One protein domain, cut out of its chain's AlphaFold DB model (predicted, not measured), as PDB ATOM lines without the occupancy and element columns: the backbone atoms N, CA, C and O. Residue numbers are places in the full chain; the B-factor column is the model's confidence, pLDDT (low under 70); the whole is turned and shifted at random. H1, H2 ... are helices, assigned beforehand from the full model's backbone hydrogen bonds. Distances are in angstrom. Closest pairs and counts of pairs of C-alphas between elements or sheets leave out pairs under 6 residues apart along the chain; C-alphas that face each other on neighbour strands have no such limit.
ATOM      1  N   ARG A 294       8.655  10.618  21.415       91.44
ATOM      2  CA  ARG A 294       9.571   9.629  20.826       91.44
ATOM      3  C   ARG A 294       9.216   9.258  19.383       91.44
ATOM      4  O   ARG A 294      10.075   8.780  18.655       91.44
ATOM      5  N   CYS A 295       7.957   9.457  18.998       86.75
ATOM      6  CA  CYS A 295       7.344   8.893  17.792       86.75
ATOM      7  C   CYS A 295       6.610   9.991  16.991       86.75
ATOM      8  O   CYS A 295       5.532   9.780  16.440       86.75
ATOM      9  N   TYR A 296       7.183  11.201  16.973       82.81
ATOM     10  CA  TYR A 296       6.784  12.282  16.070       82.81
ATOM     11  C   TYR A 296       7.089  11.894  14.608       82.81
ATOM     12  O   TYR A 296       8.179  11.384  14.357       82.81
ATOM     13  N   PRO A 297       6.218  12.208  13.628       70.81
ATOM     14  CA  PRO A 297       4.819  12.623  13.764       70.81
ATOM     15  C   PRO A 297       3.845  11.430  13.860       70.81
ATOM     16  O   PRO A 297       2.684  11.635  14.211       70.81
ATOM     17  N   THR A 298       4.315  10.213  13.557       67.50
ATOM     18  CA  THR A 298       3.558   8.986  13.234       67.50
ATOM     19  C   THR A 298       2.845   8.299  14.403       67.50
ATOM     20  O   THR A 298       2.302   7.210  14.230       67.50
ATOM     21  N   ALA A 299       2.815   8.915  15.584       72.19
ATOM     22  CA  ALA A 299       2.049   8.436  16.728       72.19
ATOM     23  C   ALA A 299       0.571   8.216  16.364       72.19
ATOM     24  O   ALA A 299      -0.113   9.122  15.890       72.19
ATOM     25  N   GLU A 300       0.066   7.017  16.622       64.25
ATOM     26  CA  GLU A 300      -1.340   6.683  16.423       64.25
ATOM     27  C   GLU A 300      -2.256   7.572  17.287       64.25
ATOM     28  O   GLU A 300      -1.886   8.009  18.377       64.25
ATOM     29  N   GLY A 301      -3.438   7.903  16.758       66.81
ATOM     30  CA  GLY A 301      -4.352   8.887  17.352       66.81
ATOM     31  C   GLY A 301      -4.006  10.353  17.047       66.81
ATOM     32  O   GLY A 301      -4.843  11.225  17.264       66.81
ATOM     33  N   ASN A 302      -2.827  10.651  16.489       74.94
ATOM     34  CA  ASN A 302      -2.492  11.995  16.019       74.94
ATOM     35  C   ASN A 302      -3.071  12.257  14.613       74.94
ATOM     36  O   ASN A 302      -2.485  11.846  13.613       74.94
ATOM     37  N   GLU A 303      -4.172  13.007  14.527       73.69
ATOM     38  CA  GLU A 303      -4.791  13.485  13.270       73.69
ATOM     39  C   GLU A 303      -3.795  14.241  12.357       73.69
ATOM     40  O   GLU A 303      -3.746  14.048  11.139       73.69
ATOM     41  N   ILE A 304      -2.905  15.042  12.957       76.00
ATOM     42  CA  ILE A 304      -1.836  15.770  12.256       76.00
ATOM     43  C   ILE A 304      -0.757  14.786  11.767       76.00
ATOM     44  O   ILE A 304      -0.107  15.000  10.750       76.00
ATOM     45  N   GLY A 305      -0.573  13.674  12.478       76.06
ATOM     46  CA  GLY A 305       0.394  12.626  12.163       76.06
ATOM     47  C   GLY A 305      -0.045  11.763  10.990       76.06
ATOM     48  O   GLY A 305       0.753  11.524  10.087       76.06
ATOM     49  N   ARG A 306      -1.320  11.355  10.972       77.69
ATOM     50  CA  ARG A 306      -1.924  10.623   9.850       77.69
ATOM     51  C   ARG A 306      -1.904  11.447   8.571       77.69
ATOM     52  O   ARG A 306      -1.388  10.971   7.567       77.69
ATOM     53  N   SER A 307      -2.368  12.694   8.624       82.75
ATOM     54  CA  SER A 307      -2.366  13.583   7.454       82.75
ATOM     55  C   SER A 307      -0.953  13.863   6.911       82.75
ATOM     56  O   SER A 307      -0.764  13.828   5.696       82.75
ATOM     57  N   ILE A 308       0.062  14.035   7.771       84.56
ATOM     58  CA  ILE A 308       1.470  14.118   7.333       84.56
ATOM     59  C   ILE A 308       1.938  12.799   6.696       84.56
ATOM     60  O   ILE A 308       2.483  12.821   5.595       84.56
ATOM     61  N   PHE A 309       1.704  11.654   7.342       84.31
ATOM     62  CA  PHE A 309       2.147  10.340   6.854       84.31
ATOM     63  C   PHE A 309       1.491   9.948   5.520       84.31
ATOM     64  O   PHE A 309       2.158   9.451   4.614       84.31
ATOM     65  N   MET A 310       0.195  10.217   5.360       86.56
ATOM     66  CA  MET A 310      -0.539   9.989   4.112       86.56
ATOM     67  C   MET A 310      -0.085  10.955   3.007       86.56
ATOM     68  O   MET A 310       0.003  10.555   1.846       86.56
ATOM     69  N   GLY A 311       0.275  12.195   3.360       90.06
ATOM     70  CA  GLY A 311       0.883  13.155   2.438       90.06
ATOM     71  C   GLY A 311       2.262  12.700   1.960       90.06
ATOM     72  O   GLY A 311       2.546  12.748   0.766       90.06
ATOM     73  N   GLU A 312       3.093  12.180   2.866       90.31
ATOM     74  CA  GLU A 312       4.396  11.586   2.549       90.31
ATOM     75  C   GLU A 312       4.255  10.340   1.658       90.31
ATOM     76  O   GLU A 312       4.997  10.181   0.688       90.31
ATOM     77  N   ALA A 313       3.281   9.469   1.941       90.44
ATOM     78  CA  ALA A 313       2.995   8.288   1.129       90.44
ATOM     79  C   ALA A 313       2.546   8.659  -0.298       90.44
ATOM     80  O   ALA A 313       3.035   8.071  -1.266       90.44
ATOM     81  N   LEU A 314       1.676   9.664  -0.446       94.12
ATOM     82  CA  LEU A 314       1.262  10.168  -1.757       94.12
ATOM     83  C   LEU A 314       2.420  10.848  -2.502       94.12
ATOM     84  O   LEU A 314       2.632  10.569  -3.680       94.12
ATOM     85  N   ALA A 315       3.221  11.669  -1.817       94.25
ATOM     86  CA  ALA A 315       4.405  12.300  -2.401       94.25
ATOM     87  C   ALA A 315       5.425  11.262  -2.906       94.25
ATOM     88  O   ALA A 315       5.984  11.432  -3.987       94.25
ATOM     89  N   LYS A 316       5.617  10.150  -2.182       93.94
ATOM     90  CA  LYS A 316       6.450   9.022  -2.634       93.94
ATOM     91  C   LYS A 316       5.882   8.329  -3.873       93.94
ATOM     92  O   LYS A 316       6.657   8.012  -4.769       93.94
ATOM     93  N   LYS A 317       4.560   8.129  -3.966       93.38
ATOM     94  CA  LYS A 317       3.934   7.588  -5.187       93.38
ATOM     95  C   LYS A 317       4.120   8.522  -6.388       93.38
ATOM     96  O   LYS A 317       4.517   8.059  -7.451       93.38
ATOM     97  N   LEU A 318       3.897   9.826  -6.214       94.81
ATOM     98  CA  LEU A 318       4.124  10.833  -7.261       94.81
ATOM     99  C   LEU A 318       5.591  10.850  -7.722       94.81
ATOM    100  O   LEU A 318       5.862  10.818  -8.918       94.81
ATOM    101  N   ALA A 319       6.545  10.811  -6.785       95.31
ATOM    102  CA  ALA A 319       7.975  10.725  -7.093       95.31
ATOM    103  C   ALA A 319       8.377   9.406  -7.789       95.31
ATOM    104  O   ALA A 319       9.373   9.377  -8.507       95.31
ATOM    105  N   ALA A 320       7.601   8.334  -7.610       96.25
ATOM    106  CA  ALA A 320       7.746   7.067  -8.327       96.25
ATOM    107  C   ALA A 320       7.034   7.044  -9.701       96.25
ATOM    108  O   ALA A 320       7.002   5.998 -10.346       96.25
ATOM    109  N   GLY A 321       6.474   8.172 -10.157       95.38
ATOM    110  CA  GLY A 321       5.820   8.292 -11.463       95.38
ATOM    111  C   GLY A 321       4.324   7.962 -11.476       95.38
ATOM    112  O   GLY A 321       3.790   7.671 -12.544       95.38
ATOM    113  N   LEU A 322       3.631   7.999 -10.330       94.31
ATOM    114  CA  LEU A 322       2.169   7.887 -10.309       94.31
ATOM    115  C   LEU A 322       1.530   9.063 -11.068       94.31
ATOM    116  O   LEU A 322       1.674  10.215 -10.661       94.31
ATOM    117  N   ASP A 323       0.772   8.758 -12.122       93.81
ATOM    118  CA  ASP A 323      -0.017   9.739 -12.867       93.81
ATOM    119  C   ASP A 323      -1.083  10.397 -11.968       93.81
ATOM    120  O   ASP A 323      -1.863   9.720 -11.295       93.81
ATOM    121  N   THR A 324      -1.149  11.730 -11.993       91.00
ATOM    122  CA  THR A 324      -2.157  12.532 -11.287       91.00
ATOM    123  C   THR A 324      -3.574  12.336 -11.831       91.00
ATOM    124  O   THR A 324      -4.538  12.674 -11.148       91.00
ATOM    125  N   ASN A 325      -3.731  11.770 -13.028       93.12
ATOM    126  CA  ASN A 325      -5.038  11.400 -13.575       93.12
ATOM    127  C   ASN A 325      -5.530  10.031 -13.068       93.12
ATOM    128  O   ASN A 325      -6.724   9.745 -13.155       93.12
ATOM    129  N   SER A 326      -4.645   9.203 -12.494       94.94
ATOM    130  CA  SER A 326      -4.976   7.859 -12.003       94.94
ATOM    131  C   SER A 326      -5.978   7.882 -10.845       94.94
ATOM    132  O   SER A 326      -5.877   8.699  -9.923       94.94
ATOM    133  N   GLU A 327      -6.888   6.906 -10.817       93.88
ATOM    134  CA  GLU A 327      -7.768   6.665  -9.670       93.88
ATOM    135  C   GLU A 327      -6.994   6.502  -8.354       93.88
ATOM    136  O   GLU A 327      -7.481   6.906  -7.301       93.88
ATOM    137  N   GLU A 328      -5.777   5.952  -8.379       89.94
ATOM    138  CA  GLU A 328      -4.951   5.839  -7.175       89.94
ATOM    139  C   GLU A 328      -4.576   7.203  -6.586       89.94
ATOM    140  O   GLU A 328      -4.565   7.360  -5.360       89.94
ATOM    141  N   TYR A 329      -4.299   8.198  -7.434       93.06
ATOM    142  CA  TYR A 329      -4.048   9.566  -6.990       93.06
ATOM    143  C   TYR A 329      -5.332  10.183  -6.431       93.06
ATOM    144  O   TYR A 329      -5.322  10.717  -5.321       93.06
ATOM    145  N   GLN A 330      -6.454  10.029  -7.143       94.00
ATOM    146  CA  GLN A 330      -7.757  10.554  -6.721       94.00
ATOM    147  C   GLN A 330      -8.195   9.981  -5.362       94.00
ATOM    148  O   GLN A 330      -8.512  10.745  -4.452       94.00
ATOM    149  N   ARG A 331      -8.118   8.655  -5.174       91.94
ATOM    150  CA  ARG A 331      -8.422   7.971  -3.902       91.94
ATOM    151  C   ARG A 331      -7.485   8.425  -2.773       91.94
ATOM    152  O   ARG A 331      -7.941   8.659  -1.656       91.94
ATOM    153  N   SER A 332      -6.191   8.607  -3.056       90.44
ATOM    154  CA  SER A 332      -5.210   9.085  -2.063       90.44
ATOM    155  C   SER A 332      -5.469  10.539  -1.639       90.44
ATOM    156  O   SER A 332      -5.419  10.861  -0.452       90.44
ATOM    157  N   MET A 333      -5.806  11.410  -2.595       91.19
ATOM    158  CA  MET A 333      -6.209  12.797  -2.341       91.19
ATOM    159  C   MET A 333      -7.538  12.882  -1.584       91.19
ATOM    160  O   MET A 333      -7.663  13.676  -0.653       91.19
ATOM    161  N   GLN A 334      -8.514  12.040  -1.929       91.00
ATOM    162  CA  GLN A 334      -9.794  11.966  -1.227       91.00
ATOM    163  C   GLN A 334      -9.607  11.520   0.227       91.00
ATOM    164  O   GLN A 334     -10.203  12.114   1.121       91.00
ATOM    165  N   ALA A 335      -8.735  10.542   0.492       86.75
ATOM    166  CA  ALA A 335      -8.427  10.096   1.852       86.75
ATOM    167  C   ALA A 335      -7.777  11.212   2.702       86.75
ATOM    168  O   ALA A 335      -8.156  11.407   3.856       86.75
ATOM    169  N   LEU A 336      -6.877  12.009   2.110       85.56
ATOM    170  CA  LEU A 336      -6.300  13.210   2.738       85.56
ATOM    171  C   LEU A 336      -7.324  14.325   3.008       85.56
ATOM    172  O   LEU A 336      -7.141  15.124   3.926       85.56
ATOM    173  N   GLN A 337      -8.392  14.405   2.212       81.50
ATOM    174  CA  GLN A 337      -9.467  15.382   2.397       81.50
ATOM    175  C   GLN A 337     -10.543  14.897   3.381       81.50
ATOM    176  O   GLN A 337     -11.105  15.717   4.102       81.50
ATOM    177  N   ALA A 338     -10.802  13.588   3.455       74.69
ATOM    178  CA  ALA A 338     -11.827  12.998   4.315       74.69
ATOM    179  C   ALA A 338     -11.488  13.084   5.816       74.69
ATOM    180  O   ALA A 338     -12.379  13.365   6.615       74.69
ATOM    181  N   GLU A 339     -10.216  12.916   6.207       62.69
ATOM    182  CA  GLU A 339      -9.776  13.142   7.598       62.69
ATOM    183  C   GLU A 339      -9.648  14.636   7.965       62.69
ATOM    184  O   GLU A 339      -9.338  14.956   9.111       62.69
ATOM    185  N   ARG A 340      -9.914  15.586   7.053       60.56
ATOM    186  CA  ARG A 340      -9.965  17.014   7.407       60.56
ATOM    187  C   ARG A 340     -11.303  17.288   8.108       60.56
ATOM    188  O   ARG A 340     -12.322  17.362   7.418       60.56
TER     189      ARG A 340
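AT A GLANCE: This is residues 294 to 340 of the 574 residues of the protein "RanBP2-type domain-containing protein" of Testicularia cyperi (UniProt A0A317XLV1). Look first for a flat helical hairpin: the long helix H1 runs one way, the chain turns through residues 320 to 326, and the shorter H2 folds back beside H1, nearly side by side with it. A lead of residues 294 to 302, with no named element, lies at the end where H1 begins. The printed part has 47 residues with two named helices, H1 then H2, and no named strand; the class is all helix. It is only just loose, close to compact, with a radius of gyration of the C-alphas of 11.6 A, and the C-alphas span 36 by 21 by 9 A.

IN THESE COORDINATES: Find C-alpha 303 at (-4.791, 13.485, 13.270); from there H1, residues 303 to 319, runs 24.2 A to C-alpha 319 at (7.975, 10.725, -7.093). H2, residues 327 to 338, measures 15.9 A from first to last C-alpha and ends at C-alpha 338, at (-11.827, 12.998, 4.315).

HOW THE PARTS SIT: Start from H1, which touches H2 with residues 307 to 314 alone. The closest C-alphas of the two helices are those of Ser 307 and Leu 336, 6.2 A apart. Their lines stand at a shallow tilt of 18 degrees, and they run opposite ways. Their centres are 10.8 A apart, and the two form a helical hairpin. In H1 and H2, every O i to N i+4 pair is within hydrogen-bond range.

THE WHOLE: Look to Arg 294 and Asn 325 for the two C-alphas farthest apart, at 37.4 A. The printed part has no cut, and the link from H1 to H2, of 7 residues, is short. The mean pLDDT of the printed part is 85.1; the model's confidence is under 70 at residue 298, residues 300 to 301 and residues 339 to 340.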